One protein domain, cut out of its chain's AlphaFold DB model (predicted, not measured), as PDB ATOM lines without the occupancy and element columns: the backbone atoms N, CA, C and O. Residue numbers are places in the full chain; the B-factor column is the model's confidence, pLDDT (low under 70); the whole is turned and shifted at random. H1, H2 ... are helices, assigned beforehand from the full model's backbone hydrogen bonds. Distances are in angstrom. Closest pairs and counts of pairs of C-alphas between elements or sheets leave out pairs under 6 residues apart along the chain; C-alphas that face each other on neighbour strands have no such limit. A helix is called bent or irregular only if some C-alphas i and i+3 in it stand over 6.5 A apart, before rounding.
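What this domain is: This is residues 2 to 108 of the 286 residues of the protein "Helix-turn-helix domain-containing protein" of Tissierellia bacterium (UniProt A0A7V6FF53). Five helices, H1 to H5, pack crosswise in a ring of contacts at one end of an elongated body, and a looser group of three, H6, H7 and H8, makes the other end. H4 and H5 have the centres nearest to the mean of the C-alphas, and H6 follows H5 at a corner where the two groups join. The printed part has 107 residues with eight named helices, H1 to H8 in chain order, and no named strand; the class is all helix. It is compact, with a radius of gyration of the C-alphas of 14.1 A, and spans 47 by 24 by 21 A.

How they stand to each other: The longest helix, H1, residues 4 to 17, touches H3, residues 33 to 40, opposite ways at a steep tilt of 67 degrees, only just short of perpendicular; their closest C-alphas, of Gly 8 and Glu 40, are 3.8 A apart. H3 touches H2, residues 22 to 29, about perpendicular at 81 degrees, closest at C-alphas 26 and 33, 5.2 A. H2 touches H4, residues 48 to 57, closest at C-alphas 29 and 53, 7.1 A. H5, residues 62 to 66, is the hub: it touches H4, closest at C-alphas 55 and 62, 5.4 A; it touches residues 7 to 11 of H1 alone, closest at C-alphas 7 and 65, 6.2 A; and it touches H6, residues 68 to 78, only at the corner, closest at C-alphas 63 and 71, 5.0 A. H7, residues 85 to 94, and H8, residues 97 to 104, are close but not clearly touching, opposite ways at a shallow tilt of 7 degrees, closest at C-alphas 92 and 100, 7.3 A. H6 is close to but not clearly touching H7, closest at C-alphas 73 and 87, 7.2 A, and H8, closest at C-alphas 77 and 99, 7.0 A. H1 is apart from H6, H7 and H8. Every O i to N i+4 pair is within hydrogen-bond range in H1, H2, H3, H5, H6 and H8; in H4 and in H7 4 of 6 are.

Where its parts are: H1 begins at C-alpha 4 (-7.854, 25.992, -39.596) and is 19.8 A long. H6 measures 15.5 A, H7 14.9 A and H4 14.7 A. H7 is irregular, with C-alphas 90 and 93 7.4 A apart. H8 ends at C-alpha 104 (9.273, 7.644, -31.532).

The domain as a whole: The two C-alphas farthest apart, of Asn 19 and Ile 108, are 47.9 A apart. The printed part has no cut, and no link is long. Mean pLDDT of the printed part is 92.5, and no printed residue is under 70.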
ATOM      1  N   PHE A   2      -2.364  22.187 -41.811       80.06
ATOM      2  CA  PHE A   2      -3.791  22.389 -41.518       80.06
ATOM      3  C   PHE A   2      -4.208  23.853 -41.726       80.06
ATOM      4  O   PHE A   2      -3.706  24.737 -41.034       80.06
ATOM      5  N   ASP A   3      -5.127  24.121 -42.657       88.62
ATOM      6  CA  ASP A   3      -5.776  25.433 -42.758       88.62
ATOM      7  C   ASP A   3      -7.004  25.455 -41.845       88.62
ATOM      8  O   ASP A   3      -8.101  25.037 -42.217       88.62
ATOM      9  N   MET A   4      -6.808  25.938 -40.620       91.00
ATOM     10  CA  MET A   4      -7.854  25.992 -39.596       91.00
ATOM     11  C   MET A   4      -9.046  26.852 -40.022       91.00
ATOM     12  O   MET A   4     -10.179  26.583 -39.626       91.00
ATOM     13  N   THR A   5      -8.811  27.876 -40.845       92.75
ATOM     14  CA  THR A   5      -9.880  28.754 -41.321       92.75
ATOM     15  C   THR A   5     -10.730  28.047 -42.373       92.75
ATOM     16  O   THR A   5     -11.958  28.145 -42.329       92.75
ATOM     17  N   ASP A   6     -10.106  27.335 -43.312       93.88
ATOM     18  CA  ASP A   6     -10.822  26.527 -44.307       93.88
ATOM     19  C   ASP A   6     -11.584  25.370 -43.649       93.88
ATOM     20  O   ASP A   6     -12.786  25.207 -43.873       93.88
ATOM     21  N   ILE A   7     -10.919  24.633 -42.756       94.38
ATOM     22  CA  ILE A   7     -11.523  23.532 -42.001       94.38
ATOM     23  C   ILE A   7     -12.723  24.049 -41.201       94.38
ATOM     24  O   ILE A   7     -13.825  23.526 -41.353       94.38
ATOM     25  N   GLY A   8     -12.564  25.125 -40.425       96.25
ATOM     26  CA  GLY A   8     -13.654  25.720 -39.646       96.25
ATOM     27  C   GLY A   8     -14.867  26.108 -40.495       96.25
ATOM     28  O   GLY A   8     -16.013  25.825 -40.129       96.25
ATOM     29  N   LYS A   9     -14.633  26.674 -41.688       96.50
ATOM     30  CA  LYS A   9     -15.701  26.984 -42.652       96.50
ATOM     31  C   LYS A   9     -16.405  25.727 -43.160       96.50
ATOM     32  O   LYS A   9     -17.634  25.741 -43.256       96.50
ATOM     33  N   LYS A  10     -15.668  24.657 -43.472       96.56
ATOM     34  CA  LYS A  10     -16.241  23.370 -43.907       96.56
ATOM     35  C   LYS A  10     -17.102  22.741 -42.814       96.56
ATOM     36  O   LYS A  10     -18.236  22.359 -43.104       96.56
ATOM     37  N   ILE A  11     -16.620  22.737 -41.567       97.44
ATOM     38  CA  ILE A  11     -17.370  22.271 -40.387       97.44
ATOM     39  C   ILE A  11     -18.695  23.036 -40.276       97.44
ATOM     40  O   ILE A  11     -19.772  22.437 -40.297       97.44
ATOM     41  N   ALA A  12     -18.624  24.371 -40.242       97.62
ATOM     42  CA  ALA A  12     -19.798  25.225 -40.091       97.62
ATOM     43  C   ALA A  12     -20.800  25.060 -41.242       97.62
ATOM     44  O   ALA A  12     -22.013  25.110 -41.023       97.62
ATOM     45  N   LYS A  13     -20.304  24.893 -42.474       97.81
ATOM     46  CA  LYS A  13     -21.128  24.686 -43.666       97.81
ATOM     47  C   LYS A  13     -21.895  23.367 -43.571       97.81
ATOM     48  O   LYS A  13     -23.122  23.387 -43.630       97.81
ATOM     49  N   ARG A  14     -21.196  22.250 -43.364       97.88
ATOM     50  CA  ARG A  14     -21.813  20.915 -43.319       97.88
ATOM     51  C   ARG A  14     -22.764  20.746 -42.146       97.88
ATOM     52  O   ARG A  14     -23.874  20.262 -42.336       97.88
ATOM     53  N   ARG A  15     -22.406  21.257 -40.964       98.00
ATOM     54  CA  ARG A  15     -23.308  21.267 -39.803       98.00
ATOM     55  C   ARG A  15     -24.648  21.939 -40.132       98.00
ATOM     56  O   ARG A  15     -25.703  21.413 -39.782       98.00
ATOM     57  N   LYS A  16     -24.613  23.099 -40.801       98.06
ATOM     58  CA  LYS A  16     -25.824  23.835 -41.206       98.06
ATOM     59  C   LYS A  16     -26.634  23.079 -42.258       98.06
ATOM     60  O   LYS A  16     -27.854  23.081 -42.168       98.06
ATOM     61  N   GLU A  17     -25.979  22.430 -43.218       98.06
ATOM     62  CA  GLU A  17     -26.648  21.594 -44.227       98.06
ATOM     63  C   GLU A  17     -27.375  20.394 -43.600       98.06
ATOM     64  O   GLU A  17     -28.438  20.003 -44.076       98.06
ATOM     65  N   LEU A  18     -26.853  19.872 -42.488       97.38
ATOM     66  CA  LEU A  18     -27.476  18.812 -41.690       97.38
ATOM     67  C   LEU A  18     -28.496  19.323 -40.654       97.38
ATOM     68  O   LEU A  18     -29.028  18.530 -39.884       97.38
ATOM     69  N   ASN A  19     -28.797  20.628 -40.630       97.75
ATOM     70  CA  ASN A  19     -29.703  21.276 -39.668       97.75
ATOM     71  C   ASN A  19     -29.327  21.084 -38.187       97.75
ATOM     72  O   ASN A  19     -30.198  21.097 -37.321       97.75
ATOM     73  N   LEU A  20     -28.036  20.950 -37.888       97.81
ATOM     74  CA  LEU A  20     -27.543  20.826 -36.518       97.81
ATOM     75  C   LEU A  20     -27.178  22.199 -35.942       97.81
ATOM     76  O   LEU A  20     -26.598  23.049 -36.624       97.81
ATOM     77  N   THR A  21     -27.441  22.420 -34.662       98.25
ATOM     78  CA  THR A  21     -26.878  23.522 -33.874       98.25
ATOM     79  C   THR A  21     -25.450  23.196 -33.428       98.25
ATOM     80  O   THR A  21     -25.017  22.044 -33.425       98.25
ATOM     81  N   GLN A  22     -24.675  24.217 -33.046       98.25
ATOM     82  CA  GLN A  22     -23.332  23.997 -32.488       98.25
ATOM     83  C   GLN A  22     -23.377  23.200 -31.172       98.25
ATOM     84  O   GLN A  22     -22.450  22.446 -30.902       98.25
ATOM     85  N   VAL A  23     -24.447  23.351 -30.379       98.12
ATOM     86  CA  VAL A  23     -24.658  22.584 -29.139       98.12
ATOM     87  C   VAL A  23     -24.884  21.111 -29.466       98.12
ATOM     88  O   VAL A  23     -24.170  20.271 -28.941       98.12
ATOM     89  N   GLU A  24     -25.772  20.798 -30.413       98.19
ATOM     90  CA  GLU A  24     -26.028  19.406 -30.816       98.19
ATOM     91  C   GLU A  24     -24.784  18.726 -31.403       98.19
ATOM     92  O   GLU A  24     -24.539  17.553 -31.126       98.19
ATOM     93  N   LEU A  25     -23.970  19.448 -32.186       97.62
ATOM     94  CA  LEU A  25     -22.696  18.912 -32.680       97.62
ATOM     95  C   LEU A  25     -21.703  18.669 -31.530       97.62
ATOM     96  O   LEU A  25     -21.025  17.642 -31.509       97.62
ATOM     97  N   ALA A  26     -21.619  19.597 -30.574       97.44
ATOM     98  CA  ALA A  26     -20.751  19.463 -29.408       97.44
ATOM     99  C   ALA A  26     -21.153  18.262 -28.537       97.44
ATOM    100  O   ALA A  26     -20.288  17.472 -28.154       97.44
ATOM    101  N   ASP A  27     -22.456  18.080 -28.312       97.19
ATOM    102  CA  ASP A  27     -23.017  16.969 -27.543       97.19
ATOM    103  C   ASP A  27     -22.691  15.616 -28.195       97.19
ATOM    104  O   ASP A  27     -22.234  14.697 -27.516       97.19
ATOM    105  N   GLN A  28     -22.831  15.496 -29.521       96.38
ATOM    106  CA  GLN A  28     -22.482  14.264 -30.248       96.38
ATOM    107  C   GLN A  28     -20.980  13.937 -30.195       96.38
ATOM    108  O   GLN A  28     -20.584  12.768 -30.160       96.38
ATOM    109  N   LEU A  29     -20.128  14.964 -30.165       94.94
ATOM    110  CA  LEU A  29     -18.675  14.812 -30.062       94.94
ATOM    111  C   LEU A  29     -18.185  14.623 -28.620       94.94
ATOM    112  O   LEU A  29     -17.050  14.180 -28.433       94.94
ATOM    113  N   LEU A  30     -19.039  14.858 -27.618       95.44
ATOM    114  CA  LEU A  30     -18.683  14.900 -26.194       95.44
ATOM    115  C   LEU A  30     -17.631  15.977 -25.890       95.44
ATOM    116  O   LEU A  30     -16.679  15.755 -25.142       95.44
ATOM    117  N   VAL A  31     -17.798  17.154 -26.491       95.88
ATOM    118  CA  VAL A  31     -16.936  18.324 -26.277       95.88
ATOM    119  C   VAL A  31     -17.767  19.521 -25.836       95.88
ATOM    120  O   VAL A  31     -18.993  19.508 -25.886       95.88
ATOM    121  N   SER A  32     -17.108  20.591 -25.397       97.19
ATOM    122  CA  SER A  32     -17.829  21.817 -25.062       97.19
ATOM    123  C   SER A  32     -18.335  22.527 -26.321       97.19
ATOM    124  O   SER A  32     -17.665  22.553 -27.354       97.19
ATOM    125  N   TYR A  33     -19.477  23.206 -26.203       96.94
ATOM    126  CA  TYR A  33     -19.947  24.159 -27.216       96.94
ATOM    127  C   TYR A  33     -18.850  25.161 -27.616       96.94
ATOM    128  O   TYR A  33     -18.674  25.467 -28.795       96.94
ATOM    129  N   GLN A  34     -18.081  25.645 -26.632       97.75
ATOM    130  CA  GLN A  34     -16.987  26.585 -26.858       97.75
ATOM    131  C   GLN A  34     -15.936  25.997 -27.807       97.75
ATOM    132  O   GLN A  34     -15.462  26.718 -28.678       97.75
ATOM    133  N   ALA A  35     -15.605  24.706 -27.688       96.50
ATOM    134  CA  ALA A  35     -14.666  24.045 -28.591       96.50
ATOM    135  C   ALA A  35     -15.165  24.097 -30.042       96.50
ATOM    136  O   ALA A  35     -14.470  24.638 -30.898       96.50
ATOM    137  N   VAL A  36     -16.405  23.658 -30.295       97.44
ATOM    138  CA  VAL A  36     -17.025  23.715 -31.634       97.44
ATOM    139  C   VAL A  36     -17.062  25.144 -32.177       97.44
ATOM    140  O   VAL A  36     -16.724  25.377 -33.335       97.44
ATOM    141  N   SER A  37     -17.408  26.122 -31.335       97.50
ATOM    142  CA  SER A  37     -17.415  27.538 -31.709       97.50
ATOM    143  C   SER A  37     -16.028  28.031 -32.145       97.50
ATOM    144  O   SER A  37     -15.897  28.678 -33.183       97.50
ATOM    145  N   GLN A  38     -14.972  27.698 -31.394       97.25
ATOM    146  CA  GLN A  38     -13.601  28.075 -31.749       97.25
ATOM    147  C   GLN A  38     -13.125  27.378 -33.030       97.25
ATOM    148  O   GLN A  38     -12.461  28.022 -33.843       97.25
ATOM    149  N   TRP A  39     -13.503  26.113 -33.248       96.69
ATOM    150  CA  TRP A  39     -13.178  25.378 -34.473       96.69
ATOM    151  C   TRP A  39     -13.820  26.012 -35.703       96.69
ATOM    152  O   TRP A  39     -13.131  26.290 -36.677       96.69
ATOM    153  N   GLU A  40     -15.119  26.321 -35.651       97.44
ATOM    154  CA  GLU A  40     -15.832  26.963 -36.766       97.44
ATOM    155  C   GLU A  40     -15.305  28.369 -37.086       97.44
ATOM    156  O   GLU A  40     -15.390  28.822 -38.228       97.44
ATOM    157  N   LEU A  41     -14.737  29.054 -36.091       96.62
ATOM    158  CA  LEU A  41     -14.071  30.346 -36.255       96.62
ATOM    159  C   LEU A  41     -12.605  30.226 -36.706       96.62
ATOM    160  O   LEU A  41     -11.961  31.255 -36.901       96.62
ATOM    161  N   GLY A  42     -12.069  29.008 -36.836       94.19
ATOM    162  CA  GLY A  42     -10.666  28.752 -37.173       94.19
ATOM    163  C   GLY A  42      -9.674  29.189 -36.090       94.19
ATOM    164  O   GLY A  42      -8.509  29.423 -36.390       94.19
ATOM    165  N   LYS A  43     -10.130  29.342 -34.840       94.25
ATOM    166  CA  LYS A  43      -9.322  29.814 -33.701       94.25
ATOM    167  C   LYS A  43      -8.608  28.691 -32.954       94.25
ATOM    168  O   LYS A  43      -7.593  28.936 -32.312       94.25
ATOM    169  N   SER A  44      -9.135  27.475 -33.021       92.06
ATOM    170  CA  SER A  44      -8.489  26.269 -32.506       92.06
ATOM    171  C   SER A  44      -8.767  25.099 -33.444       92.06
ATOM    172  O   SER A  44      -9.639  25.181 -34.310       92.06
ATOM    173  N   MET A  45      -7.989  24.031 -33.307       89.12
ATOM    174  CA  MET A  45      -8.120  22.828 -34.122       89.12
ATOM    175  C   MET A  45      -8.704  21.701 -33.258       89.12
ATOM    176  O   MET A  45      -8.334  21.600 -32.084       89.12
ATOM    177  N   PRO A  46      -9.613  20.860 -33.781       90.38
ATOM    178  CA  PRO A  46      -9.997  19.634 -33.093       90.38
ATOM    179  C   PRO A  46      -8.794  18.692 -32.952       90.38
ATOM    180  O   PRO A  46      -7.957  18.612 -33.850       90.38
ATOM    181  N   GLU A  47      -8.730  17.940 -31.850       88.38
ATOM    182  CA  GLU A  47      -7.769  16.837 -31.714       88.38
ATOM    183  C   GLU A  47      -7.918  15.831 -32.860       88.38
ATOM    184  O   GLU A  47      -9.036  15.598 -33.330       88.38
ATOM    185  N   LEU A  48      -6.829  15.148 -33.234       85.25
ATOM    186  CA  LEU A  48      -6.852  14.154 -34.318       85.25
ATOM    187  C   LEU A  48      -7.964  13.110 -34.147       85.25
ATOM    188  O   LEU A  48      -8.665  12.788 -35.102       85.25
ATOM    189  N   SER A  49      -8.179  12.638 -32.917       82.00
ATOM    190  CA  SER A  49      -9.231  11.657 -32.608       82.00
ATOM    191  C   SER A  49     -10.661  12.182 -32.800       82.00
ATOM    192  O   SER A  49     -11.576  11.400 -33.049       82.00
ATOM    193  N   ASN A  50     -10.869  13.498 -32.713       90.31
ATOM    194  CA  ASN A  50     -12.164  14.119 -32.970       90.31
ATOM    195  C   ASN A  50     -12.377  14.405 -34.456       90.31
ATOM    196  O   ASN A  50     -13.524  14.508 -34.870       90.31
ATOM    197  N   LEU A  51     -11.319  14.511 -35.266       91.69
ATOM    198  CA  LEU A  51     -11.446  14.793 -36.697       91.69
ATOM    199  C   LEU A  51     -12.140  13.669 -37.459       91.69
ATOM    200  O   LEU A  51     -12.994  13.950 -38.294       91.69
ATOM    201  N   THR A  52     -11.832  12.415 -37.131       90.06
ATOM    202  CA  THR A  52     -12.520  11.253 -37.709       90.06
ATOM    203  C   THR A  52     -13.994  11.234 -37.322       90.06
ATOM    204  O   THR A  52     -14.859  11.217 -38.190       90.06
ATOM    205  N   ARG A  53     -14.296  11.377 -36.026       93.12
ATOM    206  CA  ARG A  53     -15.681  11.442 -35.525       93.12
ATOM    207  C   ARG A  53     -16.465  12.603 -36.131       93.12
ATOM    208  O   ARG A  53     -17.659  12.488 -36.381       93.12
ATOM    209  N   LEU A  54     -15.804  13.737 -36.336       95.12
ATOM    210  CA  LEU A  54     -16.411  14.924 -36.915       95.12
ATOM    211  C   LEU A  54     -16.718  14.712 -38.401       95.12
ATOM    212  O   LEU A  54     -17.798  15.098 -38.838       95.12
ATOM    213  N   ALA A  55     -15.822  14.069 -39.152       94.69
ATOM    214  CA  ALA A  55     -16.074  13.661 -40.533       94.69
ATOM    215  C   ALA A  55     -17.287  12.713 -40.630       94.69
ATOM    216  O   ALA A  55     -18.175  12.949 -41.450       94.69
ATOM    217  N   ASP A  56     -17.385  11.736 -39.720       94.88
ATOM    218  CA  ASP A  56     -18.515  10.800 -39.649       94.88
ATOM    219  C   ASP A  56     -19.848  11.509 -39.342       94.88
ATOM    220  O   ASP A  56     -20.842  11.294 -40.032       94.88
ATOM    221  N   ILE A  57     -19.886  12.390 -38.330       96.06
ATOM    222  CA  ILE A  57     -21.106  13.128 -37.943       96.06
ATOM    223  C   ILE A  57     -21.546  14.099 -39.044       96.06
ATOM    224  O   ILE A  57     -22.742  14.285 -39.270       96.06
ATOM    225  N   LEU A  58     -20.589  14.750 -39.710       96.25
ATOM    226  CA  LEU A  58     -20.866  15.712 -40.776       96.25
ATOM    227  C   LEU A  58     -21.116  15.063 -42.142       96.25
ATOM    228  O   LEU A  58     -21.368  15.791 -43.110       96.25
ATOM    229  N   ASP A  59     -21.057  13.730 -42.207       95.25
ATOM    230  CA  ASP A  59     -21.229  12.934 -43.419       95.25
ATOM    231  C   ASP A  59     -20.384  13.503 -44.570       95.25
ATOM    232  O   ASP A  59     -20.897  13.913 -45.615       95.25
ATOM    233  N   ILE A  60     -19.081  13.657 -44.314       95.12
ATOM    234  CA  ILE A  60     -18.084  14.073 -45.306       95.12
ATOM    235  C   ILE A  60     -16.826  13.219 -45.190       95.12
ATOM    236  O   ILE A  60     -16.393  12.912 -44.080       95.12
ATOM    237  N   PRO A  61     -16.173  12.889 -46.312       94.88
ATOM    238  CA  PRO A  61     -14.857  12.272 -46.282       94.88
ATOM    239  C   PRO A  61     -13.828  13.130 -45.527       94.88
ATOM    240  O   PRO A  61     -13.801  14.361 -45.642       94.88
ATOM    241  N   LEU A  62     -12.941  12.480 -44.767       92.44
ATOM    242  CA  LEU A  62     -11.912  13.166 -43.979       92.44
ATOM    243  C   LEU A  62     -10.928  13.961 -44.858       92.44
ATOM    244  O   LEU A  62     -10.455  15.028 -44.468       92.44
ATOM    245  N   ASP A  63     -10.638  13.467 -46.059       93.50
ATOM    246  CA  ASP A  63      -9.814  14.151 -47.058       93.50
ATOM    247  C   ASP A  63     -10.514  15.361 -47.685       93.50
ATOM    248  O   ASP A  63      -9.840  16.335 -48.018       93.50
ATOM    249  N   GLU A  64     -11.844  15.364 -47.780       92.56
ATOM    250  CA  GLU A  64     -12.609  16.557 -48.153       92.56
ATOM    251  C   GLU A  64     -12.574  17.609 -47.032       92.56
ATOM    252  O   GLU A  64     -12.372  18.805 -47.288       92.56
ATOM    253  N   LEU A  65     -12.689  17.166 -45.776       92.62
ATOM    254  CA  LEU A  65     -12.617  18.040 -44.607       92.62
ATOM    255  C   LEU A  65     -11.231  18.687 -44.451       92.62
ATOM    256  O   LEU A  65     -11.139  19.908 -44.332       92.62
ATOM    257  N   LEU A  66     -10.160  17.888 -44.472       90.56
ATOM    258  CA  LEU A  66      -8.802  18.314 -44.097       90.56
ATOM    259  C   LEU A  66      -7.851  18.548 -45.277       90.56
ATOM    260  O   LEU A  66      -6.804  19.176 -45.107       90.56
ATOM    261  N   GLY A  67      -8.178  18.019 -46.457       89.50
ATOM    262  CA  GLY A  67      -7.246  17.844 -47.570       89.50
ATOM    263  C   GLY A  67      -6.489  16.510 -47.499       89.50
ATOM    264  O   GLY A  67      -6.259  15.955 -46.424       89.50
ATOM    265  N   GLN A  68      -6.047  16.006 -48.658       87.19
ATOM    266  CA  GLN A  68      -5.416  14.681 -48.782       87.19
ATOM    267  C   GLN A  68      -4.168  14.498 -47.902       87.19
ATOM    268  O   GLN A  68      -4.038  13.469 -47.242       87.19
ATOM    269  N   LYS A  69      -3.256  15.486 -47.864       86.44
ATOM    270  CA  LYS A  69      -2.020  15.393 -47.060       86.44
ATOM    271  C   LYS A  69      -2.349  15.257 -45.571       86.44
ATOM    272  O   LYS A  69      -1.852  14.352 -44.913       86.44
ATOM    273  N   SER A  70      -3.211  16.137 -45.073       87.81
ATOM    274  CA  SER A  70      -3.624  16.193 -43.673       87.81
ATOM    275  C   SER A  70      -4.391  14.941 -43.257       87.81
ATOM    276  O   SER A  70      -4.094  14.368 -42.217       87.81
ATOM    277  N   SER A  71      -5.318  14.470 -44.097       88.12
ATOM    278  CA  SER A  71      -6.059  13.224 -43.866       88.12
ATOM    279  C   SER A  71      -5.123  12.015 -43.745       88.12
ATOM    280  O   SER A  71      -5.217  11.261 -42.781       88.12
ATOM    281  N   ARG A  72      -4.118  11.906 -44.630       89.62
ATOM    282  CA  ARG A  72      -3.093  10.852 -44.543       89.62
ATOM    283  C   ARG A  72      -2.345  10.874 -43.209       89.62
ATOM    284  O   ARG A  72      -2.097   9.816 -42.644       89.62
ATOM    285  N   VAL A  73      -1.984  12.059 -42.712       88.88
ATOM    286  CA  VAL A  73      -1.299  12.190 -41.417       88.88
ATOM    287  C   VAL A  73      -2.193  11.703 -40.281       88.88
ATOM    288  O   VAL A  73      -1.729  10.935 -39.442       88.88
ATOM    289  N   VAL A  74      -3.478  12.074 -40.281       87.81
ATOM    290  CA  VAL A  74      -4.437  11.581 -39.278       87.81
ATOM    291  C   VAL A  74      -4.525  10.054 -39.310       87.81
ATOM    292  O   VAL A  74      -4.396   9.417 -38.264       87.81
ATOM    293  N   ASP A  75      -4.662   9.466 -40.498       88.88
ATOM    294  CA  ASP A  75      -4.731   8.013 -40.670       88.88
ATOM    295  C   ASP A  75      -3.472   7.300 -40.160       88.88
ATOM    296  O   ASP A  75      -3.576   6.276 -39.485       88.88
ATOM    297  N   GLN A  76      -2.286   7.835 -40.463       89.06
ATOM    298  CA  GLN A  76      -1.009   7.257 -40.036       89.06
ATOM    299  C   GLN A  76      -0.841   7.310 -38.517       89.06
ATOM    300  O   GLN A  76      -0.430   6.319 -37.919       89.06
ATOM    301  N   VAL A  77      -1.232   8.415 -37.870       87.31
ATOM    302  CA  VAL A  77      -1.197   8.513 -36.401       87.31
ATOM    303  C   VAL A  77      -2.139   7.498 -35.763       87.31
ATOM    304  O   VAL A  77      -1.753   6.833 -34.806       87.31
ATOM    305  N   ILE A  78      -3.359   7.351 -36.291       85.31
ATOM    306  CA  ILE A  78      -4.353   6.407 -35.757       85.31
ATOM    307  C   ILE A  78      -3.896   4.955 -35.925       85.31
ATOM    308  O   ILE A  78      -4.143   4.130 -35.049       85.31
ATOM    309  N   LYS A  79      -3.226   4.638 -37.037       87.38
ATOM    310  CA  LYS A  79      -2.666   3.306 -37.311       87.38
ATOM    311  C   LYS A  79      -1.308   3.063 -36.646       87.38
ATOM    312  O   LYS A  79      -0.737   1.997 -36.852       87.38
ATOM    313  N   GLU A  80      -0.803   4.033 -35.882       84.12
ATOM    314  CA  GLU A  80       0.535   4.012 -35.277       84.12
ATOM    315  C   GLU A  80       1.661   3.770 -36.303       84.12
ATOM    316  O   GLU A  80       2.717   3.218 -35.997       84.12
ATOM    317  N   GLU A  81       1.452   4.209 -37.544       88.88
ATOM    318  CA  GLU A  81       2.461   4.160 -38.594       88.88
ATOM    319  C   GLU A  81       3.413   5.358 -38.462       88.88
ATOM    320  O   GLU A  81       2.962   6.471 -38.171       88.88
ATOM    321  N   PRO A  82       4.725   5.175 -38.692       88.69
ATOM    322  CA  PRO A  82       5.704   6.236 -38.508       88.69
ATOM    323  C   PRO A  82       5.527   7.356 -39.541       88.69
ATOM    324  O   PRO A  82       5.677   7.152 -40.748       88.69
ATOM    325  N   LEU A  83       5.284   8.568 -39.049       92.00
ATOM    326  CA  LEU A  83       5.220   9.788 -39.851       92.00
ATOM    327  C   LEU A  83       6.613  10.298 -40.242       92.00
ATOM    328  O   LEU A  83       7.538  10.228 -39.428       92.00
ATOM    329  N   PRO A  84       6.787  10.910 -41.424       92.94
ATOM    330  CA  PRO A  84       7.955  11.748 -41.697       92.94
ATOM    331  C   PRO A  84       8.158  12.802 -40.593       92.94
ATOM    332  O   PRO A  84       7.180  13.297 -40.039       92.94
ATOM    333  N   GLU A  85       9.405  13.151 -40.262       93.25
ATOM    334  CA  GLU A  85       9.702  14.063 -39.140       93.25
ATOM    335  C   GLU A  85       9.024  15.434 -39.287       93.25
ATOM    336  O   GLU A  85       8.415  15.901 -38.328       93.25
ATOM    337  N   ASP A  86       9.026  16.025 -40.486       92.56
ATOM    338  CA  ASP A  86       8.345  17.301 -40.755       92.56
ATOM    339  C   ASP A  86       6.835  17.212 -40.497       92.56
ATOM    340  O   ASP A  86       6.245  18.071 -39.841       92.56
ATOM    341  N   ASP A  87       6.208  16.132 -40.975       92.56
ATOM    342  CA  ASP A  87       4.777  15.907 -40.789       92.56
ATOM    343  C   ASP A  87       4.454  15.662 -39.297       92.56
ATOM    344  O   ASP A  87       3.410  16.101 -38.812       92.56
ATOM    345  N   LEU A  88       5.363  15.019 -38.551       92.56
ATOM    346  CA  LEU A  88       5.236  14.803 -37.108       92.56
ATOM    347  C   LEU A  88       5.334  16.114 -36.318       92.56
ATOM    348  O   LEU A  88       4.519  16.333 -35.425       92.56
ATOM    349  N   ILE A  89       6.284  16.992 -36.656       93.69
ATOM    350  CA  ILE A  89       6.447  18.314 -36.026       93.69
ATOM    351  C   ILE A  89       5.196  19.164 -36.250       93.69
ATOM    352  O   ILE A  89       4.670  19.755 -35.308       93.69
ATOM    353  N   GLU A  90       4.676  19.193 -37.479       90.00
ATOM    354  CA  GLU A  90       3.462  19.947 -37.800       90.00
ATOM    355  C   GLU A  90       2.219  19.411 -37.070       90.00
ATOM    356  O   GLU A  90       1.318  20.182 -36.730       90.00
ATOM    357  N   ALA A  91       2.156  18.100 -36.826       90.81
ATOM    358  CA  ALA A  91       1.036  17.462 -36.143       90.81
ATOM    359  C   ALA A  91       1.177  17.438 -34.610       90.81
ATOM    360  O   ALA A  91       0.177  17.222 -33.921       90.81
ATOM    361  N   ALA A  92       2.372  17.688 -34.066       92.31
ATOM    362  CA  ALA A  92       2.685  17.548 -32.645       92.31
ATOM    363  C   ALA A  92       1.707  18.252 -31.685       92.31
ATOM    364  O   ALA A  92       1.296  17.611 -30.718       92.31
ATOM    365  N   PRO A  93       1.227  19.485 -31.959       90.56
ATOM    366  CA  PRO A  93       0.273  20.162 -31.076       90.56
ATOM    367  C   PRO A  93      -1.096  19.477 -30.962       90.56
ATOM    368  O   PRO A  93      -1.881  19.816 -30.078       90.56
ATOM    369  N   PHE A  94      -1.419  18.564 -31.879       87.31
ATOM    370  CA  PHE A  94      -2.748  17.963 -32.013       87.31
ATOM    371  C   PHE A  94      -2.753  16.448 -31.751       87.31
ATOM    372  O   PHE A  94      -3.823  15.826 -31.730       87.31
ATOM    373  N   ILE A  95      -1.571  15.853 -31.566       88.69
ATOM    374  CA  ILE A  95      -1.369  14.441 -31.237       88.69
ATOM    375  C   ILE A  95      -1.286  14.295 -29.712       88.69
ATOM    376  O   ILE A  95      -0.692  15.117 -29.022       88.69
ATOM    377  N   LYS A  96      -1.874  13.225 -29.164       87.62
ATOM    378  CA  LYS A  96      -1.759  12.918 -27.730       87.62
ATOM    379  C   LYS A  96      -0.334  12.460 -27.385       87.62
ATOM    380  O   LYS A  96       0.226  11.703 -28.177       87.62
ATOM    381  N   PRO A  97       0.207  12.778 -26.192       86.69
ATOM    382  CA  PRO A  97       1.557  12.361 -25.791       86.69
ATOM    383  C   PRO A  97       1.822  10.862 -25.992       86.69
ATOM    384  O   PRO A  97       2.798  10.487 -26.625       86.69
ATOM    385  N   GLN A  98       0.872  10.002 -25.611       86.19
ATOM    386  CA  GLN A  98       0.989   8.552 -25.806       86.19
ATOM    387  C   GLN A  98       1.144   8.139 -27.285       86.19
ATOM    388  O   GLN A  98       1.900   7.224 -27.606       86.19
ATOM    389  N   ALA A  99       0.437   8.810 -28.199       88.88
ATOM    390  CA  ALA A  99       0.570   8.551 -29.631       88.88
ATOM    391  C   ALA A  99       1.902   9.102 -30.169       88.88
ATOM    392  O   ALA A  99       2.538   8.454 -30.997       88.88
ATOM    393  N   MET A 100       2.360  10.249 -29.657       90.81
ATOM    394  CA  MET A 100       3.678  10.812 -29.967       90.81
ATOM    395  C   MET A 100       4.813   9.869 -29.534       90.81
ATOM    396  O   MET A 100       5.736   9.608 -30.303       90.81
ATOM    397  N   GLU A 101       4.720   9.280 -28.342       88.88
ATOM    398  CA  GLU A 101       5.663   8.259 -27.876       88.88
ATOM    399  C   GLU A 101       5.701   7.045 -28.807       88.88
ATOM    400  O   GLU A 101       6.783   6.540 -29.115       88.88
ATOM    401  N   GLY A 102       4.536   6.592 -29.287       89.38
ATOM    402  CA  GLY A 102       4.424   5.519 -30.277       89.38
ATOM    403  C   GLY A 102       5.192   5.831 -31.564       89.38
ATOM    404  O   GLY A 102       5.957   4.993 -32.039       89.38
ATOM    405  N   GLN A 103       5.090   7.069 -32.062       91.75
ATOM    406  CA  GLN A 103       5.812   7.539 -33.255       91.75
ATOM    407  C   GLN A 103       7.343   7.523 -33.093       91.75
ATOM    408  O   GLN A 103       8.068   7.461 -34.089       91.75
ATOM    409  N   LEU A 104       7.845   7.570 -31.854       91.88
ATOM    410  CA  LEU A 104       9.273   7.644 -31.532       91.88
ATOM    411  C   LEU A 104       9.834   6.378 -30.861       91.88
ATOM    412  O   LEU A 104      11.030   6.321 -30.575       91.88
ATOM    413  N   ARG A 105       9.011   5.359 -30.583       87.06
ATOM    414  CA  ARG A 105       9.400   4.187 -29.776       87.06
ATOM    415  C   ARG A 105      10.585   3.417 -30.364       87.06
ATOM    416  O   ARG A 105      11.534   3.097 -29.641       87.06
ATOM    417  N   ASP A 106      10.539   3.173 -31.670       87.00
ATOM    418  CA  ASP A 106      11.462   2.279 -32.380       87.00
ATOM    419  C   ASP A 106      12.328   3.007 -33.417       87.00
ATOM    420  O   ASP A 106      12.884   2.392 -34.328       87.00
ATOM    421  N   ARG A 107      12.467   4.332 -33.285       89.62
ATOM    422  CA  ARG A 107      13.295   5.146 -34.181       89.62
ATOM    423  C   ARG A 107      14.051   6.240 -33.439       89.62
ATOM    424  O   ARG A 107      13.634   6.672 -32.368       89.62
ATOM    425  N   ILE A 108      15.131   6.706 -34.054       89.81
ATOM    426  CA  ILE A 108      15.877   7.895 -33.634       89.81
ATOM    427  C   ILE A 108      15.570   8.997 -34.642       89.81
ATOM    428  O   ILE A 108      15.579   8.736 -35.846       89.81
TER     429      ILE A 108